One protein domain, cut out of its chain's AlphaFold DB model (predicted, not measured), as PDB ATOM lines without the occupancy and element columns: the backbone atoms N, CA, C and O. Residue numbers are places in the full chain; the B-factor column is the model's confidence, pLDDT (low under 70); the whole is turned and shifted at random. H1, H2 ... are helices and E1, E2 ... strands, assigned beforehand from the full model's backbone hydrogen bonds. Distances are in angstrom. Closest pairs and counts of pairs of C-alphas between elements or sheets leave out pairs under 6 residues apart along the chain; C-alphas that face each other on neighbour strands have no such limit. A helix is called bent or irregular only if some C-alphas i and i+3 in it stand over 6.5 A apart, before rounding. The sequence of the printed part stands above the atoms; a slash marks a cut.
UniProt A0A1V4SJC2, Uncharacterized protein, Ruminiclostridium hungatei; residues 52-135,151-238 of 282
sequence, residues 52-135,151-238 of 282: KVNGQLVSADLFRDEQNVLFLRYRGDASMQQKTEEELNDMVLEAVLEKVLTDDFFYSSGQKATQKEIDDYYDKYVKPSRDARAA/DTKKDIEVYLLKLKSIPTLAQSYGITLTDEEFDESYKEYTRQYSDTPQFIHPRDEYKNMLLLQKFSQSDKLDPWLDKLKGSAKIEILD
ATOM      1  N   LYS A  52     -13.213 -36.616  65.556       97.38
ATOM      2  CA  LYS A  52     -14.540 -36.549  64.942       97.38
ATOM      3  C   LYS A  52     -14.455 -35.978  63.537       97.38
ATOM      4  O   LYS A  52     -13.802 -34.959  63.317       97.38
ATOM      5  N   VAL A  53     -15.182 -36.596  62.614       96.31
ATOM      6  CA  VAL A  53     -15.381 -36.099  61.249       96.31
ATOM      7  C   VAL A  53     -16.879 -35.989  61.008       96.31
ATOM      8  O   VAL A  53     -17.626 -36.926  61.273       96.31
ATOM      9  N   ASN A  54     -17.342 -34.812  60.586       94.50
ATOM     10  CA  ASN A  54     -18.762 -34.513  60.368       94.50
ATOM     11  C   ASN A  54     -19.645 -34.848  61.591       94.50
ATOM     12  O   ASN A  54     -20.793 -35.271  61.472       94.50
ATOM     13  N   GLY A  55     -19.094 -34.650  62.795       94.12
ATOM     14  CA  GLY A  55     -19.760 -34.923  64.072       94.12
ATOM     15  C   GLY A  55     -19.748 -36.390  64.520       94.12
ATOM     16  O   GLY A  55     -20.141 -36.664  65.654       94.12
ATOM     17  N   GLN A  56     -19.266 -37.318  63.690       95.50
ATOM     18  CA  GLN A  56     -19.156 -38.739  64.017       95.50
ATOM     19  C   GLN A  56     -17.775 -39.064  64.578       95.50
ATOM     20  O   GLN A  56     -16.765 -38.605  64.049       95.50
ATOM     21  N   LEU A  57     -17.734 -39.849  65.657       95.50
ATOM     22  CA  LEU A  57     -16.483 -40.318  66.244       95.50
ATOM     23  C   LEU A  57     -15.850 -41.390  65.350       95.50
ATOM     24  O   LEU A  57     -16.527 -42.321  64.918       95.50
ATOM     25  N   VAL A  58     -14.549 -41.264  65.105       93.88
ATOM     26  CA  VAL A  58     -13.768 -42.249  64.354       93.88
ATOM     27  C   VAL A  58     -13.320 -43.379  65.286       93.88
ATOM     28  O   VAL A  58     -12.866 -43.122  66.399       93.88
ATOM     29  N   SER A  59     -13.459 -44.632  64.841       91.25
ATOM     30  CA  SER A  59     -13.099 -45.811  65.645       91.25
ATOM     31  C   SER A  59     -11.591 -45.898  65.896       91.25
ATOM     32  O   SER A  59     -10.795 -45.693  64.981       91.25
ATOM     33  N   ALA A  60     -11.204 -46.301  67.109       89.88
ATOM     34  CA  ALA A  60      -9.816 -46.615  67.448       89.88
ATOM     35  C   ALA A  60      -9.260 -47.799  66.629       89.88
ATOM     36  O   ALA A  60      -8.065 -47.834  66.341       89.88
ATOM     37  N   ASP A  61     -10.115 -48.728  66.186       86.88
ATOM     38  CA  ASP A  61      -9.688 -49.826  65.305       86.88
ATOM     39  C   ASP A  61      -9.165 -49.297  63.967       86.88
ATOM     40  O   ASP A  61      -8.185 -49.814  63.443       86.88
ATOM     41  N   LEU A  62      -9.739 -48.203  63.454       88.06
ATOM     42  CA  LEU A  62      -9.257 -47.579  62.222       88.06
ATOM     43  C   LEU A  62      -7.862 -46.966  62.400       88.06
ATOM     44  O   LEU A  62      -7.028 -47.061  61.505       88.06
ATOM     45  N   PHE A  63      -7.590 -46.368  63.564       91.62
ATOM     46  CA  PHE A  63      -6.246 -45.886  63.897       91.62
ATOM     47  C   PHE A  63      -5.239 -47.035  63.957       91.62
ATOM     48  O   PHE A  63      -4.141 -46.903  63.422       91.62
ATOM     49  N   ARG A  64      -5.617 -48.165  64.568       88.12
ATOM     50  CA  ARG A  64      -4.781 -49.372  64.621       88.12
ATOM     51  C   ARG A  64      -4.513 -49.932  63.223       88.12
ATOM     52  O   ARG A  64      -3.362 -50.230  62.902       88.12
ATOM     53  N   ASP A  65      -5.542 -50.034  62.387       83.38
ATOM     54  CA  ASP A  65      -5.431 -50.502  61.003       83.38
ATOM     55  C   ASP A  65      -4.449 -49.637  60.202       83.38
ATOM     56  O   ASP A  65      -3.496 -50.158  59.617       83.38
ATOM     57  N   GLU A  66      -4.614 -48.313  60.226       87.44
ATOM     58  CA  GLU A  66      -3.736 -47.408  59.479       87.44
ATOM     59  C   GLU A  66      -2.318 -47.348  60.058       87.44
ATOM     60  O   GLU A  66      -1.342 -47.261  59.308       87.44
ATOM     61  N   GLN A  67      -2.159 -47.485  61.378       88.75
ATOM     62  CA  GLN A  67      -0.845 -47.642  61.997       88.75
ATOM     63  C   GLN A  67      -0.132 -48.901  61.489       88.75
ATOM     64  O   GLN A  67       1.047 -48.834  61.132       88.75
ATOM     65  N   ASN A  68      -0.838 -50.029  61.389       82.31
ATOM     66  CA  ASN A  68      -0.290 -51.271  60.848       82.31
ATOM     67  C   ASN A  68       0.067 -51.135  59.360       82.31
ATOM     68  O   ASN A  68       1.138 -51.581  58.943       82.31
ATOM     69  N   VAL A  69      -0.777 -50.472  58.562       82.50
ATOM     70  CA  VAL A  69      -0.494 -50.182  57.146       82.50
ATOM     71  C   VAL A  69       0.773 -49.338  57.004       82.50
ATOM     72  O   VAL A  69       1.642 -49.660  56.188       82.50
ATOM     73  N   LEU A  70       0.918 -48.280  57.808       85.00
ATOM     74  CA  LEU A  70       2.113 -47.438  57.814       85.00
ATOM     75  C   LEU A  70       3.349 -48.222  58.263       85.00
ATOM     76  O   LEU A  70       4.393 -48.127  57.616       85.00
ATOM     77  N   PHE A  71       3.239 -49.039  59.311       84.56
ATOM     78  CA  PHE A  71       4.334 -49.890  59.768       84.56
ATOM     79  C   PHE A  71       4.797 -50.847  58.666       84.56
ATOM     80  O   PHE A  71       5.979 -50.867  58.330       84.56
ATOM     81  N   LEU A  72       3.885 -51.593  58.039       79.12
ATOM     82  CA  LEU A  72       4.230 -52.531  56.966       79.12
ATOM     83  C   LEU A  72       4.876 -51.828  55.770       79.12
ATOM     84  O   LEU A  72       5.832 -52.348  55.193       79.12
ATOM     85  N   ARG A  73       4.388 -50.631  55.429       81.81
ATOM     86  CA  ARG A  73       4.931 -49.803  54.347       81.81
ATOM     87  C   ARG A  73       6.353 -49.325  54.634       81.81
ATOM     88  O   ARG A  73       7.170 -49.281  53.718       81.81
ATOM     89  N   TYR A  74       6.644 -48.965  55.881       86.62
ATOM     90  CA  TYR A  74       7.873 -48.266  56.252       86.62
ATOM     91  C   TYR A  74       8.835 -49.072  57.130       86.62
ATOM     92  O   TYR A  74       9.881 -48.552  57.508       86.62
ATOM     93  N   ARG A  75       8.554 -50.347  57.426       82.44
ATOM     94  CA  ARG A  75       9.387 -51.187  58.311       82.44
ATOM     95  C   ARG A  75      10.866 -51.269  57.908       82.44
ATOM     96  O   ARG A  75      11.717 -51.466  58.768       82.44
ATOM     97  N   GLY A  76      11.171 -51.118  56.617       85.56
ATOM     98  CA  GLY A  76      12.538 -51.109  56.079       85.56
ATOM     99  C   GLY A  76      13.138 -49.716  55.853       85.56
ATOM    100  O   GLY A  76      14.261 -49.619  55.365       85.56
ATOM    101  N   ASP A  77      12.409 -48.642  56.158       90.31
ATOM    102  CA  ASP A  77      12.844 -47.268  55.906       90.31
ATOM    103  C   ASP A  77      13.544 -46.681  57.143       90.31
ATOM    104  O   ASP A  77      12.922 -46.377  58.163       90.31
ATOM    105  N   ALA A  78      14.861 -46.482  57.041       90.88
ATOM    106  CA  ALA A  78      15.674 -45.931  58.125       90.88
ATOM    107  C   ALA A  78      15.259 -44.504  58.534       90.88
ATOM    108  O   ALA A  78      15.422 -44.131  59.692       90.88
ATOM    109  N   SER A  79      14.712 -43.700  57.614       89.25
ATOM    110  CA  SER A  79      14.241 -42.346  57.936       89.25
ATOM    111  C   SER A  79      12.983 -42.371  58.802       89.25
ATOM    112  O   SER A  79      12.796 -41.514  59.662       89.25
ATOM    113  N   MET A  80      12.155 -43.399  58.630       88.56
ATOM    114  CA  MET A  80      10.936 -43.602  59.406       88.56
ATOM    115  C   MET A  80      11.238 -44.092  60.820       88.56
ATOM    116  O   MET A  80      10.558 -43.693  61.758       88.56
ATOM    117  N   GLN A  81      12.310 -44.867  60.996       84.44
ATOM    118  CA  GLN A  81      12.799 -45.283  62.316       84.44
ATOM    119  C   GLN A  81      13.349 -44.119  63.158       84.44
ATOM    120  O   GLN A  81      13.468 -44.247  64.372       84.44
ATOM    121  N   GLN A  82      13.695 -42.991  62.526       89.81
ATOM    122  CA  GLN A  82      14.191 -41.790  63.209       89.81
ATOM    123  C   GLN A  82      13.078 -40.820  63.617       89.81
ATOM    124  O   GLN A  82      13.357 -39.846  64.317       89.81
ATOM    125  N   LYS A  83      11.836 -41.053  63.178       92.69
ATOM    126  CA  LYS A  83      10.707 -40.192  63.524       92.69
ATOM    127  C   LYS A  83      10.346 -40.322  64.992       92.69
ATOM    128  O   LYS A  83      10.376 -41.406  65.570       92.69
ATOM    129  N   THR A  84       9.963 -39.198  65.579       92.12
ATOM    130  CA  THR A  84       9.407 -39.163  66.930       92.12
ATOM    131  C   THR A  84       8.023 -39.814  66.970       92.12
ATOM    132  O   THR A  84       7.342 -39.927  65.950       92.12
ATOM    133  N   GLU A  85       7.569 -40.205  68.161       90.12
ATOM    134  CA  GLU A  85       6.212 -40.732  68.349       90.12
ATOM    135  C   GLU A  85       5.138 -39.726  67.896       90.12
ATOM    136  O   GLU A  85       4.152 -40.123  67.284       90.12
ATOM    137  N   GLU A  86       5.351 -38.421  68.108       92.94
ATOM    138  CA  GLU A  86       4.429 -37.379  67.633       92.94
ATOM    139  C   GLU A  86       4.335 -37.345  66.104       92.94
ATOM    140  O   GLU A  86       3.237 -37.295  65.558       92.94
ATOM    141  N   GLU A  87       5.474 -37.425  65.408       94.56
ATOM    142  CA  GLU A  87       5.508 -37.483  63.943       94.56
ATOM    143  C   GLU A  87       4.820 -38.738  63.402       94.56
ATOM    144  O   GLU A  87       4.138 -38.673  62.382       94.56
ATOM    145  N   LEU A  88       5.010 -39.883  64.060       92.69
ATOM    146  CA  LEU A  88       4.358 -41.129  63.666       92.69
ATOM    147  C   LEU A  88       2.845 -41.057  63.900       92.69
ATOM    148  O   LEU A  88       2.080 -41.407  63.004       92.69
ATOM    149  N   ASN A  89       2.406 -40.552  65.054       93.81
ATOM    150  CA  ASN A  89       0.987 -40.400  65.378       93.81
ATOM    151  C   ASN A  89       0.287 -39.399  64.452       93.81
ATOM    152  O   ASN A  89      -0.856 -39.622  64.064       93.81
ATOM    153  N   ASP A  90       0.970 -38.329  64.053       95.38
ATOM    154  CA  ASP A  90       0.488 -37.375  63.054       95.38
ATOM    155  C   ASP A  90       0.340 -38.010  61.668       95.38
ATOM    156  O   ASP A  90      -0.673 -37.814  61.002       95.38
ATOM    157  N   MET A  91       1.297 -38.846  61.256       95.06
ATOM    158  CA  MET A  91       1.166 -39.611  60.014       95.06
ATOM    159  C   MET A  91      -0.016 -40.585  60.053       95.06
ATOM    160  O   MET A  91      -0.720 -40.715  59.052       95.06
ATOM    161  N   VAL A  92      -0.255 -41.250  61.191       95.25
ATOM    162  CA  VAL A  92      -1.439 -42.104  61.387       95.25
ATOM    163  C   VAL A  92      -2.713 -41.267  61.313       95.25
ATOM    164  O   VAL A  92      -3.638 -41.647  60.604       95.25
ATOM    165  N   LEU A  93      -2.762 -40.120  61.995       96.38
ATOM    166  CA  LEU A  93      -3.920 -39.228  61.982       96.38
ATOM    167  C   LEU A  93      -4.269 -38.771  60.561       96.38
ATOM    168  O   LEU A  93      -5.435 -38.825  60.178       96.38
ATOM    169  N   GLU A  94      -3.276 -38.357  59.772       95.94
ATOM    170  CA  GLU A  94      -3.484 -37.958  58.377       95.94
ATOM    171  C   GLU A  94      -3.997 -39.123  57.521       95.94
ATOM    172  O   GLU A  94      -4.946 -38.943  56.759       95.94
ATOM    173  N   ALA A  95      -3.438 -40.329  57.684       95.12
ATOM    174  CA  ALA A  95      -3.898 -41.521  56.968       95.12
ATOM    175  C   ALA A  95      -5.348 -41.890  57.332       95.12
ATOM    176  O   ALA A  95      -6.170 -42.144  56.450       95.12
ATOM    177  N   VAL A  96      -5.690 -41.847  58.623       95.88
ATOM    178  CA  VAL A  96      -7.056 -42.068  59.115       95.88
ATOM    179  C   VAL A  96      -8.008 -41.023  58.545       95.88
ATOM    180  O   VAL A  96      -9.083 -41.372  58.061       95.88
ATOM    181  N   LEU A  97      -7.623 -39.746  58.568       95.94
ATOM    182  CA  LEU A  97      -8.442 -38.662  58.043       95.94
ATOM    183  C   LEU A  97      -8.696 -38.837  56.541       95.94
ATOM    184  O   LEU A  97      -9.839 -38.745  56.099       95.94
ATOM    185  N   GLU A  98      -7.659 -39.132  55.758       95.38
ATOM    186  CA  GLU A  98      -7.793 -39.415  54.326       95.38
ATOM    187  C   GLU A  98      -8.706 -40.615  54.073       95.38
ATOM    188  O   GLU A  98      -9.597 -40.541  53.224       95.38
ATOM    189  N   LYS A  99      -8.562 -41.698  54.840       94.44
ATOM    190  CA  LYS A  99      -9.423 -42.875  54.707       94.44
ATOM    191  C   LYS A  99     -10.882 -42.562  55.019       94.44
ATOM    192  O   LYS A  99     -11.742 -42.864  54.201       94.44
ATOM    193  N   VAL A 100     -11.167 -41.899  56.142       95.12
ATOM    194  CA  VAL A 100     -12.541 -41.528  56.522       95.12
ATOM    195  C   VAL A 100     -13.182 -40.640  55.460       95.12
ATOM    196  O   VAL A 100     -14.300 -40.908  55.034       95.12
ATOM    197  N   LEU A 101     -12.476 -39.604  55.003       95.31
ATOM    198  CA  LEU A 101     -13.015 -38.654  54.029       95.31
ATOM    199  C   LEU A 101     -13.230 -39.279  52.652       95.31
ATOM    200  O   LEU A 101     -14.222 -38.988  51.983       95.31
ATOM    201  N   THR A 102     -12.302 -40.128  52.210       94.69
ATOM    202  CA  THR A 102     -12.448 -40.815  50.926       94.69
ATOM    203  C   THR A 102     -13.556 -41.856  50.981       94.69
ATOM    204  O   THR A 102     -14.382 -41.894  50.071       94.69
ATOM    205  N   ASP A 103     -13.634 -42.654  52.045       92.69
ATOM    206  CA  ASP A 103     -14.688 -43.653  52.203       92.69
ATOM    207  C   ASP A 103     -16.071 -42.970  52.311       92.69
ATOM    208  O   ASP A 103     -16.992 -43.380  51.604       92.69
ATOM    209  N   ASP A 104     -16.210 -41.863  53.060       93.00
ATOM    210  CA  ASP A 104     -17.444 -41.052  53.126       93.00
ATOM    211  C   ASP A 104     -17.862 -40.507  51.749       93.00
ATOM    212  O   ASP A 104     -19.027 -40.607  51.350       93.00
ATOM    213  N   PHE A 105     -16.899 -40.013  50.959       94.56
ATOM    214  CA  PHE A 105     -17.149 -39.589  49.580       94.56
ATOM    215  C   PHE A 105     -17.706 -40.732  48.718       94.56
ATOM    216  O   PHE A 105     -18.677 -40.532  47.984       94.56
ATOM    217  N   PHE A 106     -17.120 -41.932  48.792       94.12
ATOM    218  CA  PHE A 106     -17.558 -43.062  47.969       94.12
ATOM    219  C   PHE A 106     -18.901 -43.635  48.422       94.12
ATOM    220  O   PHE A 106     -19.730 -43.950  47.564       94.12
ATOM    221  N   TYR A 107     -19.171 -43.689  49.727       92.44
ATOM    222  CA  TYR A 107     -20.498 -44.030  50.248       92.44
ATOM    223  C   TYR A 107     -21.566 -43.007  49.832       92.44
ATOM    224  O   TYR A 107     -22.701 -43.377  49.533       92.44
ATOM    225  N   SER A 108     -21.192 -41.730  49.723       92.81
ATOM    226  CA  SER A 108     -22.085 -40.638  49.317       92.81
ATOM    227  C   SER A 108     -22.165 -40.413  47.798       92.81
ATOM    228  O   SER A 108     -22.909 -39.547  47.340       92.81
ATOM    229  N   SER A 109     -21.441 -41.194  46.989       91.06
ATOM    230  CA  SER A 109     -21.354 -41.029  45.525       91.06
ATOM    231  C   SER A 109     -22.655 -41.327  44.763       91.06
ATOM    232  O   SER A 109     -22.751 -41.066  43.562       91.06
ATOM    233  N   GLY A 110     -23.646 -41.924  45.433       92.69
ATOM    234  CA  GLY A 110     -24.870 -42.443  44.819       92.69
ATOM    235  C   GLY A 110     -24.709 -43.822  44.167       92.69
ATOM    236  O   GLY A 110     -25.712 -44.436  43.802       92.69
ATOM    237  N   GLN A 111     -23.478 -44.337  44.052       94.88
ATOM    238  CA  GLN A 111     -23.220 -45.718  43.648       94.88
ATOM    239  C   GLN A 111     -23.598 -46.690  44.769       94.88
ATOM    240  O   GLN A 111     -23.624 -46.335  45.945       94.88
ATOM    241  N   LYS A 112     -23.897 -47.937  44.400       95.06
ATOM    242  CA  LYS A 112     -24.205 -49.012  45.351       95.06
ATOM    243  C   LYS A 112     -23.486 -50.289  44.945       95.06
ATOM    244  O   LYS A 112     -23.424 -50.600  43.754       95.06
ATOM    245  N   ALA A 113     -22.984 -51.036  45.920       94.31
ATOM    246  CA  ALA A 113     -22.570 -52.420  45.744       94.31
ATOM    247  C   ALA A 113     -23.651 -53.323  46.344       94.31
ATOM    248  O   ALA A 113     -24.125 -53.103  47.455       94.31
ATOM    249  N   THR A 114     -24.110 -54.296  45.569       97.19
ATOM    250  CA  THR A 114     -25.069 -55.290  46.047       97.19
ATOM    251  C   THR A 114     -24.346 -56.353  46.863       97.19
ATOM    252  O   THR A 114     -23.180 -56.649  46.607       97.19
ATOM    253  N   GLN A 115     -25.056 -56.997  47.793       97.44
ATOM    254  CA  GLN A 115     -24.493 -58.108  48.565       97.44
ATOM    255  C   GLN A 115     -23.941 -59.214  47.654       97.44
ATOM    256  O   GLN A 115     -22.867 -59.742  47.911       97.44
ATOM    257  N   LYS A 116     -24.627 -59.488  46.535       97.94
ATOM    258  CA  LYS A 116     -24.164 -60.458  45.542       97.94
ATOM    259  C   LYS A 116     -22.818 -60.062  44.927       97.94
ATOM    260  O   LYS A 116     -21.946 -60.907  44.821       97.94
ATOM    261  N   GLU A 117     -22.640 -58.802  44.530       96.94
ATOM    262  CA  GLU A 117     -21.357 -58.336  43.980       96.94
ATOM    263  C   GLU A 117     -20.226 -58.456  45.009       96.94
ATOM    264  O   GLU A 117     -19.116 -58.837  44.652       96.94
ATOM    265  N   ILE A 118     -20.514 -58.162  46.280       95.69
ATOM    266  CA  ILE A 118     -19.548 -58.279  47.379       95.69
ATOM    267  C   ILE A 118     -19.153 -59.744  47.591       95.69
ATOM    268  O   ILE A 118     -17.964 -60.053  47.660       95.69
ATOM    269  N   ASP A 119     -20.136 -60.643  47.671       96.06
ATOM    270  CA  ASP A 119     -19.908 -62.074  47.877       96.06
ATOM    271  C   ASP A 119     -19.175 -62.704  46.684       96.06
ATOM    272  O   ASP A 119     -18.169 -63.382  46.880       96.06
ATOM    273  N   ASP A 120     -19.607 -62.410  45.453       95.44
ATOM    274  CA  ASP A 120     -18.960 -62.900  44.232       95.44
ATOM    275  C   ASP A 120     -17.493 -62.437  44.157       95.44
ATOM    276  O   ASP A 120     -16.605 -63.223  43.819       95.44
ATOM    277  N   TYR A 121     -17.220 -61.164  44.474       92.50
ATOM    278  CA  TYR A 121     -15.860 -60.625  44.474       92.50
ATOM    279  C   TYR A 121     -14.999 -61.297  45.547       92.50
ATOM    280  O   TYR A 121     -13.857 -61.689  45.287       92.50
ATOM    281  N   TYR A 122     -15.549 -61.451  46.752       89.88
ATOM    282  CA  TYR A 122     -14.878 -62.106  47.863       89.88
ATOM    283  C   TYR A 122     -14.508 -63.553  47.525       89.88
ATOM    284  O   TYR A 122     -13.338 -63.923  47.633       89.88
ATOM    285  N   ASP A 123     -15.476 -64.348  47.067       91.06
ATOM    286  CA  ASP A 123     -15.276 -65.762  46.755       91.06
ATOM    287  C   ASP A 123     -14.309 -65.960  45.584       91.06
ATOM    288  O   ASP A 123     -13.528 -66.913  45.587       91.06
ATOM    289  N   LYS A 124     -14.326 -65.058  44.596       88.69
ATOM    290  CA  LYS A 124     -13.470 -65.171  43.413       88.69
ATOM    291  C   LYS A 124     -12.028 -64.730  43.666       88.69
ATOM    292  O   LYS A 124     -11.112 -65.415  43.216       88.69
ATOM    293  N   TYR A 125     -11.809 -63.598  44.336       86.50
ATOM    294  CA  TYR A 125     -10.485 -62.957  44.373       86.50
ATOM    295  C   TYR A 125      -9.821 -62.950  45.753       86.50
ATOM    296  O   TYR A 125      -8.596 -62.916  45.839       86.50
ATOM    297  N   VAL A 126     -10.600 -62.971  46.837       86.06
ATOM    298  CA  VAL A 126     -10.066 -62.752  48.193       86.06
ATOM    299  C   VAL A 126      -9.948 -64.057  48.968       86.06
ATOM    300  O   VAL A 126      -8.882 -64.376  49.498       86.06
ATOM    301  N   LYS A 127     -11.028 -64.837  49.004       84.69
ATOM    302  CA  LYS A 127     -11.101 -66.101  49.733       84.69
ATOM    303  C   LYS A 127     -10.024 -67.109  49.308       84.69
ATOM    304  O   LYS A 127      -9.372 -67.632  50.207       84.69
ATOM    305  N   PRO A 128      -9.728 -67.330  48.007       83.62
ATOM    306  CA  PRO A 128      -8.706 -68.301  47.606       83.62
ATOM    307  C   PRO A 128      -7.316 -67.961  48.155       83.62
ATOM    308  O   PRO A 128      -6.610 -68.838  48.645       83.62
ATOM    309  N   SER A 129      -6.951 -66.677  48.144       77.00
ATOM    310  CA  SER A 129      -5.686 -66.187  48.701       77.00
ATOM    311  C   SER A 129      -5.632 -66.344  50.222       77.00
ATOM    312  O   SER A 129      -4.583 -66.662  50.778       77.00
ATOM    313  N   ARG A 130      -6.760 -66.137  50.912       73.12
ATOM    314  CA  ARG A 130      -6.845 -66.299  52.367       73.12
ATOM    315  C   ARG A 130      -6.757 -67.765  52.785       73.12
ATOM    316  O   ARG A 130      -6.009 -68.086  53.703       73.12
ATOM    317  N   ASP A 131      -7.483 -68.639  52.098       75.44
ATOM    318  CA  ASP A 131      -7.533 -70.069  52.403       75.44
ATOM    319  C   ASP A 131      -6.181 -70.743  52.111       75.44
ATOM    320  O   ASP A 131      -5.723 -71.564  52.905       75.44
ATOM    321  N   ALA A 132      -5.490 -70.335  51.037       70.12
ATOM    322  CA  ALA A 132      -4.126 -70.783  50.753       70.12
ATOM    323  C   ALA A 132      -3.147 -70.422  51.886       70.12
ATOM    324  O   ALA A 132      -2.366 -71.264  52.317       70.12
ATOM    325  N   ARG A 133      -3.234 -69.200  52.432       64.50
ATOM    326  CA  ARG A 133      -2.390 -68.760  53.559       64.50
ATOM    327  C   ARG A 133      -2.719 -69.475  54.865       64.50
ATOM    328  O   ARG A 133      -1.813 -69.883  55.583       64.50
ATOM    329  N   ALA A 134      -4.004 -69.655  55.165       62.62
ATOM    330  CA  ALA A 134      -4.437 -70.385  56.355       62.62
ATOM    331  C   ALA A 134      -3.955 -71.847  56.341       62.62
ATOM    332  O   ALA A 134      -3.664 -72.404  57.397       62.62
ATOM    333  N   ALA A 135      -3.836 -72.454  55.154       59.12
ATOM    334  CA  ALA A 135      -3.299 -73.800  54.984       59.12
ATOM    335  C   ALA A 135      -1.767 -73.885  55.147       59.12
ATOM    336  O   ALA A 135      -1.267 -74.941  55.531       59.12
ATOM    337  N   ASP A 151     -15.592 -57.978  58.139       83.06
ATOM    338  CA  ASP A 151     -14.751 -56.787  57.961       83.06
ATOM    339  C   ASP A 151     -14.147 -56.738  56.553       83.06
ATOM    340  O   ASP A 151     -14.151 -55.699  55.895       83.06
ATOM    341  N   THR A 152     -13.704 -57.891  56.049       84.44
ATOM    342  CA  THR A 152     -13.171 -58.020  54.687       84.44
ATOM    343  C   THR A 152     -14.231 -57.671  53.641       84.44
ATOM    344  O   THR A 152     -13.951 -56.956  52.681       84.44
ATOM    345  N   LYS A 153     -15.472 -58.135  53.821       87.38
ATOM    346  CA  LYS A 153     -16.589 -57.820  52.920       87.38
ATOM    347  C   LYS A 153     -16.962 -56.338  52.945       87.38
ATOM    348  O   LYS A 153     -17.308 -55.794  51.900       87.38
ATOM    349  N   LYS A 154     -16.817 -55.663  54.086       88.19
ATOM    350  CA  LYS A 154     -16.976 -54.205  54.178       88.19
ATOM    351  C   LYS A 154     -15.885 -53.458  53.401       88.19
ATOM    352  O   LYS A 154     -16.189 -52.517  52.673       88.19
ATOM    353  N   ASP A 155     -14.633 -53.906  53.484       85.69
ATOM    354  CA  ASP A 155     -13.544 -53.337  52.675       85.69
ATOM    355  C   ASP A 155     -13.787 -53.551  51.164       85.69
ATOM    356  O   ASP A 155     -13.548 -52.645  50.358       85.69
ATOM    357  N   ILE A 156     -14.323 -54.716  50.774       91.12
ATOM    358  CA  ILE A 156     -14.719 -55.016  49.385       91.12
ATOM    359  C   ILE A 156     -15.854 -54.103  48.920       91.12
ATOM    360  O   ILE A 156     -15.788 -53.585  47.809       91.12
ATOM    361  N   GLU A 157     -16.876 -53.874  49.746       93.56
ATOM    362  CA  GLU A 157     -17.964 -52.944  49.425       93.56
ATOM    363  C   GLU A 157     -17.405 -51.566  49.044       93.56
ATOM    364  O   GLU A 157     -17.679 -51.060  47.954       93.56
ATOM    365  N   VAL A 158     -16.554 -50.993  49.901       91.56
ATOM    366  CA  VAL A 158     -15.908 -49.696  49.654       91.56
ATOM    367  C   VAL A 158     -15.071 -49.726  48.375       91.56
ATOM    368  O   VAL A 158     -15.093 -48.774  47.590       91.56
ATOM    369  N   TYR A 159     -14.334 -50.809  48.134       92.88
ATOM    370  CA  TYR A 159     -13.549 -50.975  46.914       92.88
ATOM    371  C   TYR A 159     -14.424 -51.007  45.650       92.88
ATOM    372  O   TYR A 159     -14.124 -50.320  44.671       92.88
ATOM    373  N   LEU A 160     -15.550 -51.718  45.670       95.12
ATOM    374  CA  LEU A 160     -16.494 -51.740  44.552       95.12
ATOM    375  C   LEU A 160     -17.121 -50.360  44.316       95.12
ATOM    376  O   LEU A 160     -17.263 -49.938  43.167       95.12
ATOM    377  N   LEU A 161     -17.435 -49.612  45.379       95.50
ATOM    378  CA  LEU A 161     -17.893 -48.223  45.261       95.50
ATOM    379  C   LEU A 161     -16.825 -47.325  44.622       95.50
ATOM    380  O   LEU A 161     -17.158 -46.506  43.758       95.50
ATOM    381  N   LYS A 162     -15.546 -47.513  44.977       95.06
ATOM    382  CA  LYS A 162     -14.405 -46.836  44.337       95.06
ATOM    383  C   LYS A 162     -14.375 -47.131  42.841       95.06
ATOM    384  O   LYS A 162     -14.384 -46.192  42.048       95.06
ATOM    385  N   LEU A 163     -14.431 -48.403  42.442       95.56
ATOM    386  CA  LEU A 163     -14.417 -48.799  41.028       95.56
ATOM    387  C   LEU A 163     -15.611 -48.253  40.234       95.56
ATOM    388  O   LEU A 163     -15.451 -47.869  39.079       95.56
ATOM    389  N   LYS A 164     -16.799 -48.183  40.837       96.50
ATOM    390  CA  LYS A 164     -17.992 -47.632  40.175       96.50
ATOM    391  C   LYS A 164     -17.952 -46.108  40.050       96.50
ATOM    392  O   LYS A 164     -18.477 -45.553  39.089       96.50
ATOM    393  N   SER A 165     -17.331 -45.423  41.008       96.06
ATOM    394  CA  SER A 165     -17.305 -43.953  41.067       96.06
ATOM    395  C   SER A 165     -16.127 -43.338  40.319       96.06
ATOM    396  O   SER A 165     -16.192 -42.182  39.888       96.06
ATOM    397  N   ILE A 166     -15.033 -44.090  40.174       95.31
ATOM    398  CA  ILE A 166     -13.783 -43.553  39.649       95.31
ATOM    399  C   ILE A 166     -13.859 -43.024  38.214       95.31
ATOM    400  O   ILE A 166     -13.187 -42.025  37.973       95.31
ATOM    401  N   PRO A 167     -14.665 -43.556  37.268       95.50
ATOM    402  CA  PRO A 167     -14.700 -43.000  35.914       95.50
ATOM    403  C   PRO A 167     -15.159 -41.539  35.904       95.50
ATOM    404  O   PRO A 167     -14.499 -40.684  35.315       95.50
ATOM    405  N   THR A 168     -16.236 -41.236  36.634       95.50
ATOM    406  CA  THR A 168     -16.771 -39.875  36.771       95.50
ATOM    407  C   THR A 168     -15.789 -38.967  37.508       95.50
ATOM    408  O   THR A 168     -15.544 -37.835  37.082       95.50
ATOM    409  N   LEU A 169     -15.192 -39.459  38.600       95.94
ATOM    410  CA  LEU A 169     -14.212 -38.693  39.367       95.94
ATOM    411  C   LEU A 169     -12.975 -38.374  38.517       95.94
ATOM    412  O   LEU A 169     -12.610 -37.208  38.395       95.94
ATOM    413  N   ALA A 170     -12.371 -39.375  37.878       95.69
ATOM    414  CA  ALA A 170     -11.208 -39.210  37.016       95.69
ATOM    415  C   ALA A 170     -11.489 -38.226  35.875       95.69
ATOM    416  O   ALA A 170     -10.718 -37.284  35.680       95.69
ATOM    417  N   GLN A 171     -12.639 -38.358  35.206       95.81
ATOM    418  CA  GLN A 171     -13.059 -37.429  34.157       95.81
ATOM    419  C   GLN A 171     -13.161 -35.985  34.671       95.81
ATOM    420  O   GLN A 171     -12.687 -35.069  34.000       95.81
ATOM    421  N   SER A 172     -13.708 -35.767  35.875       96.50
ATOM    422  CA  SER A 172     -13.826 -34.423  36.466       96.50
ATOM    423  C   SER A 172     -12.478 -33.741  36.745       96.50
ATOM    424  O   SER A 172     -12.415 -32.515  36.814       96.50
ATOM    425  N   TYR A 173     -11.396 -34.521  36.844       97.06
ATOM    426  CA  TYR A 173     -10.020 -34.039  37.000       97.06
ATOM    427  C   TYR A 173      -9.196 -34.118  35.702       97.06
ATOM    428  O   TYR A 173      -7.985 -33.895  35.728       97.06
ATOM    429  N   GLY A 174      -9.835 -34.414  34.564       96.56
ATOM    430  CA  GLY A 174      -9.174 -34.535  33.262       96.56
ATOM    431  C   GLY A 174      -8.265 -35.760  33.138       96.56
ATOM    432  O   GLY A 174      -7.361 -35.772  32.306       96.56
ATOM    433  N   ILE A 175      -8.474 -36.781  33.970       96.25
ATOM    434  CA  ILE A 175      -7.718 -38.030  33.933       96.25
ATOM    435  C   ILE A 175      -8.457 -39.009  33.033       96.25
ATOM    436  O   ILE A 175      -9.576 -39.429  33.325       96.25
ATOM    437  N   THR A 176      -7.809 -39.374  31.933       94.31
ATOM    438  CA  THR A 176      -8.360 -40.272  30.920       94.31
ATOM    439  C   THR A 176      -7.453 -41.477  30.709       94.31
ATOM    440  O   THR A 176      -6.248 -41.437  30.978       94.31
ATOM    441  N   LEU A 177      -8.043 -42.548  30.191       93.75
ATOM    442  CA  LEU A 177      -7.346 -43.744  29.740       93.75
ATOM    443  C   LEU A 177      -7.710 -43.955  28.272       93.75
ATOM    444  O   LEU A 177      -8.892 -44.091  27.955       93.75
ATOM    445  N   THR A 178      -6.713 -43.901  27.394       94.81
ATOM    446  CA  THR A 178      -6.914 -44.171  25.964       94.81
ATOM    447  C   THR A 178      -7.130 -45.665  25.731       94.81
ATOM    448  O   THR A 178      -6.734 -46.490  26.556       94.81
ATOM    449  N   ASP A 179      -7.766 -46.022  24.613       95.75
ATOM    450  CA  ASP A 179      -8.016 -47.431  24.292       95.75
ATOM    451  C   ASP A 179      -6.707 -48.201  24.050       95.75
ATOM    452  O   ASP A 179      -6.582 -49.333  24.502       95.75
ATOM    453  N   GLU A 180      -5.699 -47.561  23.446       96.00
ATOM    454  CA  GLU A 180      -4.363 -48.142  23.246       96.00
ATOM    455  C   GLU A 180      -3.648 -48.412  24.582       96.00
ATOM    456  O   GLU A 180      -3.251 -49.548  24.840       96.00
ATOM    457  N   GLU A 181      -3.577 -47.415  25.482       95.00
ATOM    458  CA  GLU A 181      -3.012 -47.593  26.835       95.00
ATOM    459  C   GLU A 181      -3.717 -48.732  27.596       95.00
ATOM    460  O   GLU A 181      -3.083 -49.512  28.310       95.00
ATOM    461  N   PHE A 182      -5.045 -48.819  27.468       96.31
ATOM    462  CA  PHE A 182      -5.837 -49.861  28.111       96.31
ATOM    463  C   PHE A 182      -5.546 -51.249  27.534       96.31
ATOM    464  O   PHE A 182      -5.327 -52.191  28.297       96.31
ATOM    465  N   ASP A 183      -5.546 -51.388  26.209       97.12
ATOM    466  CA  ASP A 183      -5.366 -52.671  25.534       97.12
ATOM    467  C   ASP A 183      -3.983 -53.265  25.786       97.12
ATOM    468  O   ASP A 183      -3.875 -54.462  26.071       97.12
ATOM    469  N   GLU A 184      -2.938 -52.436  25.760       95.50
ATOM    470  CA  GLU A 184      -1.580 -52.858  26.103       95.50
ATOM    471  C   GLU A 184      -1.489 -53.330  27.556       95.50
ATOM    472  O   GLU A 184      -0.996 -54.431  27.824       95.50
ATOM    473  N   SER A 185      -2.029 -52.545  28.494       94.19
ATOM    474  CA  SER A 185      -2.010 -52.897  29.914       94.19
ATOM    475  C   SER A 185      -2.828 -54.156  30.206       94.19
ATOM    476  O   SER A 185      -2.401 -54.993  30.998       94.19
ATOM    477  N   TYR A 186      -3.989 -54.335  29.564       94.12
ATOM    478  CA  TYR A 186      -4.816 -55.528  29.755       94.12
ATOM    479  C   TYR A 186      -4.157 -56.776  29.167       94.12
ATOM    480  O   TYR A 186      -4.203 -57.850  29.769       94.12
ATOM    481  N   LYS A 187      -3.510 -56.652  28.005       95.44
ATOM    482  CA  LYS A 187      -2.730 -57.743  27.415       95.44
ATOM    483  C   LYS A 187      -1.588 -58.172  28.337       95.44
ATOM    484  O   LYS A 187      -1.382 -59.367  28.521       95.44
ATOM    485  N   GLU A 188      -0.871 -57.224  28.936       93.69
ATOM    486  CA  GLU A 188       0.203 -57.544  29.879       93.69
ATOM    487  C   GLU A 188      -0.332 -58.187  31.162       93.69
ATOM    488  O   GLU A 188       0.173 -59.221  31.595       93.69
ATOM    489  N   TYR A 189      -1.407 -57.632  31.721       90.31
ATOM    490  CA  TYR A 189      -2.094 -58.202  32.874       90.31
ATOM    491  C   TYR A 189      -2.538 -59.645  32.612       90.31
ATOM    492  O   TYR A 189      -2.147 -60.559  33.327       90.31
ATOM    493  N   THR A 190      -3.276 -59.903  31.535       90.88
ATOM    494  CA  THR A 190      -3.707 -61.272  31.195       90.88
ATOM    495  C   THR A 190      -2.541 -62.228  30.938       90.88
ATOM    496  O   THR A 190      -2.640 -63.403  31.287       90.88
ATOM    497  N   ARG A 191      -1.416 -61.741  30.398       92.38
ATOM    498  CA  ARG A 191      -0.188 -62.531  30.235       92.38
ATOM    499  C   ARG A 191       0.427 -62.923  31.579       92.38
ATOM    500  O   ARG A 191       0.861 -64.060  31.718       92.38
ATOM    501  N   GLN A 192       0.445 -62.020  32.559       88.56
ATOM    502  CA  GLN A 192       0.949 -62.296  33.910       88.56
ATOM    503  C   GLN A 192       0.131 -63.377  34.634       88.56
ATOM    504  O   GLN A 192       0.682 -64.142  35.421       88.56
ATOM    505  N   TYR A 193      -1.169 -63.458  34.350       85.44
ATOM    506  CA  TYR A 193      -2.095 -64.415  34.962       85.44
ATOM    507  C   TYR A 193      -2.460 -65.579  34.024       85.44
ATOM    508  O   TYR A 193      -3.501 -66.210  34.208       85.44
ATOM    509  N   SER A 194      -1.614 -65.900  33.034       90.25
ATOM    510  CA  SER A 194      -1.887 -66.974  32.060       90.25
ATOM    511  C   SER A 194      -2.130 -68.334  32.714       90.25
ATOM    512  O   SER A 194      -2.959 -69.106  32.238       90.25
ATOM    513  N   ASP A 195      -1.436 -68.600  33.821       89.06
ATOM    514  CA  ASP A 195      -1.500 -69.875  34.544       89.06
ATOM    515  C   ASP A 195      -2.652 -69.914  35.559       89.06
ATOM    516  O   ASP A 195      -2.979 -70.967  36.107       89.06
ATOM    517  N   THR A 196      -3.289 -68.768  35.814       86.06
ATOM    518  CA  THR A 196      -4.416 -68.638  36.745       86.06
ATOM    519  C   THR A 196      -5.533 -67.752  36.172       86.06
ATOM    520  O   THR A 196      -5.936 -66.753  36.779       86.06
ATOM    521  N   PRO A 197      -6.093 -68.115  34.999       88.12
ATOM    522  CA  PRO A 197      -7.052 -67.278  34.280       88.12
ATOM    523  C   PRO A 197      -8.338 -66.996  35.071       88.12
ATOM    524  O   PRO A 197      -9.021 -66.008  34.813       88.12
ATOM    525  N   GLN A 198      -8.664 -67.821  36.071       85.06
ATOM    526  CA  GLN A 198      -9.786 -67.600  36.980       85.06
ATOM    527  C   GLN A 198      -9.662 -66.317  37.819       85.06
ATOM    528  O   GLN A 198     -10.687 -65.786  38.241       85.06
ATOM    529  N   PHE A 199      -8.450 -65.791  38.027       84.62
ATOM    530  CA  PHE A 199      -8.213 -64.535  38.751       84.62
ATOM    531  C   PHE A 199      -8.156 -63.309  37.836       84.62
ATOM    532  O   PHE A 199      -7.965 -62.196  38.319       84.62
ATOM    533  N   ILE A 200      -8.357 -63.485  36.527       86.75
ATOM    534  CA  ILE A 200      -8.404 -62.369  35.586       86.75
ATOM    535  C   ILE A 200      -9.702 -61.575  35.798       86.75
ATOM    536  O   ILE A 200     -10.816 -62.112  35.708       86.75
ATOM    537  N   HIS A 201      -9.549 -60.275  36.060       91.12
ATOM    538  CA  HIS A 201     -10.655 -59.325  36.120       91.12
ATOM    539  C   HIS A 201     -11.262 -59.106  34.716       91.12
ATOM    540  O   HIS A 201     -10.527 -59.008  33.719       91.12
ATOM    541  N   PRO A 202     -12.601 -59.000  34.603       94.88
ATOM    542  CA  PRO A 202     -13.264 -58.543  33.386       94.88
ATOM    543  C   PRO A 202     -12.689 -57.212  32.887       94.88
ATOM    544  O   PRO A 202     -12.270 -56.372  33.682       94.88
ATOM    545  N   ARG A 203     -12.710 -56.996  31.565       95.62
ATOM    546  CA  ARG A 203     -12.140 -55.796  30.923       95.62
ATOM    547  C   ARG A 203     -12.636 -54.489  31.543       95.62
ATOM    548  O   ARG A 203     -11.813 -53.640  31.868       95.62
ATOM    549  N   ASP A 204     -13.941 -54.347  31.748       95.44
ATOM    550  CA  ASP A 204     -14.524 -53.116  32.299       95.44
ATOM    551  C   ASP A 204     -14.099 -52.869  33.754       95.44
ATOM    552  O   ASP A 204     -13.788 -51.741  34.136       95.44
ATOM    553  N   GLU A 205     -14.017 -53.930  34.558       93.38
ATOM    554  CA  GLU A 205     -13.541 -53.852  35.940       93.38
ATOM    555  C   GLU A 205     -12.067 -53.434  35.976       93.38
ATOM    556  O   GLU A 205     -11.711 -52.466  36.650       93.38
ATOM    557  N   TYR A 206     -11.227 -54.083  35.165       95.38
ATOM    558  CA  TYR A 206      -9.809 -53.749  35.056       95.38
ATOM    559  C   TYR A 206      -9.581 -52.325  34.525       95.38
ATOM    560  O   TYR A 206      -8.685 -51.622  34.992       95.38
ATOM    561  N   LYS A 207     -10.423 -51.845  33.599       96.38
ATOM    562  CA  LYS A 207     -10.382 -50.456  33.115       96.38
ATOM    563  C   LYS A 207     -10.566 -49.467  34.266       96.38
ATOM    564  O   LYS A 207      -9.820 -48.492  34.374       96.38
ATOM    565  N   ASN A 208     -11.515 -49.739  35.160       95.81
ATOM    566  CA  ASN A 208     -11.761 -48.907  36.336       95.81
ATOM    567  C   ASN A 208     -10.629 -49.015  37.364       95.81
ATOM    568  O   ASN A 208     -10.245 -48.003  37.948       95.81
ATOM    569  N   MET A 209     -10.036 -50.199  37.537       95.00
ATOM    570  CA  MET A 209      -8.840 -50.376  38.372       95.00
ATOM    571  C   MET A 209      -7.675 -49.516  37.868       95.00
ATOM    572  O   MET A 209      -7.043 -48.812  38.656       95.00
ATOM    573  N   LEU A 210      -7.435 -49.500  36.554       95.06
ATOM    574  CA  LEU A 210      -6.408 -48.655  35.944       95.06
ATOM    575  C   LEU A 210      -6.704 -47.164  36.098       95.06
ATOM    576  O   LEU A 210      -5.790 -46.391  36.379       95.06
ATOM    577  N   LEU A 211      -7.961 -46.741  35.956       95.38
ATOM    578  CA  LEU A 211      -8.347 -45.351  36.209       95.38
ATOM    579  C   LEU A 211      -8.122 -44.958  37.673       95.38
ATOM    580  O   LEU A 211      -7.605 -43.873  37.930       95.38
ATOM    581  N   LEU A 212      -8.442 -45.838  38.625       93.81
ATOM    582  CA  LEU A 212      -8.181 -45.625  40.052       93.81
ATOM    583  C   LEU A 212      -6.688 -45.510  40.342       93.81
ATOM    584  O   LEU A 212      -6.254 -44.594  41.046       93.81
ATOM    585  N   GLN A 213      -5.889 -46.382  39.738       92.88
ATOM    586  CA  GLN A 213      -4.441 -46.309  39.822       92.88
ATOM    587  C   GLN A 213      -3.913 -44.992  39.231       92.88
ATOM    588  O   GLN A 213      -3.178 -44.270  39.901       92.88
ATOM    589  N   LYS A 214      -4.328 -44.627  38.014       94.62
ATOM    590  CA  LYS A 214      -3.895 -43.393  37.340       94.62
ATOM    591  C   LYS A 214      -4.295 -42.153  38.140       94.62
ATOM    592  O   LYS A 214      -3.489 -41.241  38.290       94.62
ATOM    593  N   PHE A 215      -5.503 -42.139  38.705       93.69
ATOM    594  CA  PHE A 215      -5.980 -41.067  39.576       93.69
ATOM    595  C   PHE A 215      -5.121 -40.936  40.834       93.69
ATOM    596  O   PHE A 215      -4.600 -39.859  41.119       93.69
ATOM    597  N   SER A 216      -4.916 -42.040  41.552       91.25
ATOM    598  CA  SER A 216      -4.164 -42.060  42.810       91.25
ATOM    599  C   SER A 216      -2.667 -41.758  42.655       91.25
ATOM    600  O   SER A 216      -2.021 -41.331  43.605       91.25
ATOM    601  N   GLN A 217      -2.111 -41.927  41.456       91.25
ATOM    602  CA  GLN A 217      -0.721 -41.576  41.133       91.25
ATOM    603  C   GLN A 217      -0.574 -40.174  40.522       91.25
ATOM    604  O   GLN A 217       0.545 -39.701  40.301       91.25
ATOM    605  N   SER A 218      -1.687 -39.508  40.215       93.69
ATOM    606  CA  SER A 218      -1.675 -38.199  39.571       93.69
ATOM    607  C   SER A 218      -1.351 -37.069  40.548       93.69
ATOM    608  O   SER A 218      -1.500 -37.183  41.762       93.69
ATOM    609  N   ASP A 219      -0.995 -35.909  40.000       96.38
ATOM    610  CA  ASP A 219      -0.907 -34.659  40.760       96.38
ATOM    611  C   ASP A 219      -2.284 -34.078  41.147       96.38
ATOM    612  O   ASP A 219      -2.346 -32.992  41.718       96.38
ATOM    613  N   LYS A 220      -3.380 -34.777  40.814       97.00
ATOM    614  CA  LYS A 220      -4.762 -34.385  41.115       97.00
ATOM    615  C   LYS A 220      -5.292 -35.001  42.403       97.00
ATOM    616  O   LYS A 220      -6.297 -34.508  42.912       97.00
ATOM    617  N   LEU A 221      -4.613 -36.015  42.944       94.81
ATOM    618  CA  LEU A 221      -5.007 -36.626  44.207       94.81
ATOM    619  C   LEU A 221      -4.959 -35.608  45.354       94.81
ATOM    620  O   LEU A 221      -5.973 -35.427  46.019       94.81
ATOM    621  N   ASP A 222      -3.828 -34.918  45.545       95.19
ATOM    622  CA  ASP A 222      -3.669 -33.970  46.659       95.19
ATOM    623  C   ASP A 222      -4.735 -32.852  46.610       95.19
ATOM    624  O   ASP A 222      -5.449 -32.684  47.596       95.19
ATOM    625  N   PRO A 223      -4.977 -32.159  45.471       96.38
ATOM    626  CA  PRO A 223      -6.066 -31.184  45.379       96.38
ATOM    627  C   PRO A 223      -7.461 -31.755  45.668       96.38
ATOM    628  O   PRO A 223      -8.316 -31.052  46.208       96.38
ATOM    629  N   TRP A 224      -7.723 -33.009  45.288       97.12
ATOM    630  CA  TRP A 224      -8.998 -33.656  45.589       97.12
ATOM    631  C   TRP A 224      -9.138 -33.957  47.083       97.12
ATOM    632  O   TRP A 224     -10.180 -33.648  47.659       97.12
ATOM    633  N   LEU A 225      -8.092 -34.485  47.725       96.25
ATOM    634  CA  LEU A 225      -8.067 -34.716  49.169       96.25
ATOM    635  C   LEU A 225      -8.207 -33.403  49.948       96.25
ATOM    636  O   LEU A 225      -8.996 -33.340  50.887       96.25
ATOM    637  N   ASP A 226      -7.530 -32.335  49.520       96.25
ATOM    638  CA  ASP A 226      -7.659 -31.000  50.113       96.25
ATOM    639  C   ASP A 226      -9.092 -30.468  49.996       96.25
ATOM    640  O   ASP A 226      -9.628 -29.894  50.946       96.25
ATOM    641  N   LYS A 227      -9.757 -30.703  48.857       97.12
ATOM    642  CA  LYS A 227     -11.173 -30.360  48.678       97.12
ATOM    643  C   LYS A 227     -12.068 -31.132  49.651       97.12
ATOM    644  O   LYS A 227     -12.972 -30.530  50.228       97.12
ATOM    645  N   LEU A 228     -11.827 -32.432  49.845       96.88
ATOM    646  CA  LEU A 228     -12.571 -33.232  50.823       96.88
ATOM    647  C   LEU A 228     -12.342 -32.704  52.246       96.88
ATOM    648  O   LEU A 228     -13.316 -32.407  52.941       96.88
ATOM    649  N   LYS A 229     -11.078 -32.492  52.640       96.56
ATOM    650  CA  LYS A 229     -10.692 -31.940  53.950       96.56
ATOM    651  C   LYS A 229     -11.350 -30.579  54.201       96.56
ATOM    652  O   LYS A 229     -11.935 -30.377  55.257       96.56
ATOM    653  N   GLY A 230     -11.333 -29.678  53.217       96.94
ATOM    654  CA  GLY A 230     -11.933 -28.342  53.325       96.94
ATOM    655  C   GLY A 230     -13.464 -28.325  53.397       96.94
ATOM    656  O   GLY A 230     -14.040 -27.339  53.849       96.94
ATOM    657  N   SER A 231     -14.131 -29.398  52.963       95.88
ATOM    658  CA  SER A 231     -15.591 -29.540  53.052       95.88
ATOM    659  C   SER A 231     -16.074 -30.208  54.341       95.88
ATOM    660  O   SER A 231     -17.256 -30.117  54.672       95.88
ATOM    661  N   ALA A 232     -15.174 -30.870  55.068       97.12
ATOM    662  CA  ALA A 232     -15.510 -31.645  56.249       97.12
ATOM    663  C   ALA A 232     -15.357 -30.833  57.539       97.12
ATOM    664  O   ALA A 232     -14.473 -29.986  57.679       97.12
ATOM    665  N   LYS A 233     -16.192 -31.144  58.535       97.50
ATOM    666  CA  LYS A 233     -15.998 -30.651  59.901       97.50
ATOM    667  C   LYS A 233     -15.088 -31.619  60.653       97.50
ATOM    668  O   LYS A 233     -15.541 -32.688  61.057       97.50
ATOM    669  N   ILE A 234     -13.827 -31.240  60.837       97.31
ATOM    670  CA  ILE A 234     -12.806 -32.070  61.487       97.31
ATOM    671  C   ILE A 234     -12.532 -31.524  62.889       97.31
ATOM    672  O   ILE A 234     -12.226 -30.344  63.052       97.31
ATOM    673  N   GLU A 235     -12.638 -32.378  63.902       97.62
ATOM    674  CA  GLU A 235     -12.334 -32.042  65.295       97.62
ATOM    675  C   GLU A 235     -11.345 -33.072  65.858       97.62
ATOM    676  O   GLU A 235     -11.704 -34.232  66.069       97.62
ATOM    677  N   ILE A 236     -10.102 -32.651  66.110       97.31
ATOM    678  CA  ILE A 236      -9.099 -33.470  66.802       97.31
ATOM    679  C   ILE A 236      -9.319 -33.286  68.305       97.31
ATOM    680  O   ILE A 236      -9.082 -32.214  68.860       97.31
ATOM    681  N   LEU A 237      -9.827 -34.329  68.948       96.75
ATOM    682  CA  LEU A 237     -10.210 -34.338  70.359       96.75
ATOM    683  C   LEU A 237      -9.067 -34.794  71.272       96.75
ATOM    684  O   LEU A 237      -9.046 -34.452  72.456       96.75
ATOM    685  N   ASP A 238      -8.126 -35.579  70.741       95.81
ATOM    686  CA  ASP A 238      -6.937 -35.972  71.485       95.81
ATOM    687  C   ASP A 238      -5.992 -34.765  71.651       95.81
ATOM    688  O   ASP A 238      -5.515 -34.218  70.653       95.81
TER     689      ASP A 238
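What this domain is: This is residues 52 to 135 and 151 to 238 of the 282 residues of an uncharacterized protein of Ruminiclostridium hungatei (UniProt A0A1V4SJC2). Two lobes of crossed helices join as a T where the end of long H3 meets H5: H1 and H8 pack on H3, while H4a and H7 pack on H5, with H6 on H7. Residues 129 to 135 of bent H4 stick out. The printed part has 172 residues with eight named helices, H1 to H8, then strand E1; it is mostly helix. It is compact, radius of gyration of the C-alphas 18.1 A, spanning 49 by 43 by 35 A.

How they stand to each other: Start at H3, residues 85 to 107; its residues 103 to 107 touch H5, residues 151 to 172, about perpendicular at 73 degrees, closest C-alphas Phe 106 and Leu 161, 5.8 A. H5 is irregular, C-alphas 164 and 167 being 7.1 A apart. H1, residues 60 to 74, touches H3 with closest C-alphas Gln 67 and Val 92, 5.6 A. H8, residues 221 to 231, touches H3 at Leu 228 and Leu 101, closest C-alphas, 6.3 A. H4, residues 115 to 135, assigned as one helix by its hydrogen bonds, is bent, C-alphas 124 and 127 being 6.8 A apart. Its arm H4a, residues 115 to 124, touches H5, closest C-alphas Ile 118 and Glu 157, 5.9 A; H4b, residues 127 to 135, touches no helix. H7, residues 203 to 217, touches H5, closest C-alphas Asn 208 and Leu 163, 5.4 A. H6, residues 179 to 192, touches H7, closest C-alphas Phe 182 and Lys 207, 6.8 A. H2, residues 78 to 81, is near H1. Every O i to N i+4 pair is within hydrogen-bond range in H1, H3, H4a, H4b, H6, H7 and H8; H5 has 16 of 18, and H2 is too short.

Where its parts are: Find C-alpha 85 at (6.212, -40.732, 68.349); H3 runs 32.4 A from there. H5 spans 31.0 A. E1, residues 234 to 236, pairs with no named strand and ends at (-9.099, -33.470, 66.802).

The domain as a whole: Look for the cut: residues 136 to 150 are not printed, and C-alphas 135 and 151 are 20.7 A apart. Of the links printed whole, none is long. Residues 133 to 135 have pLDDT under 70.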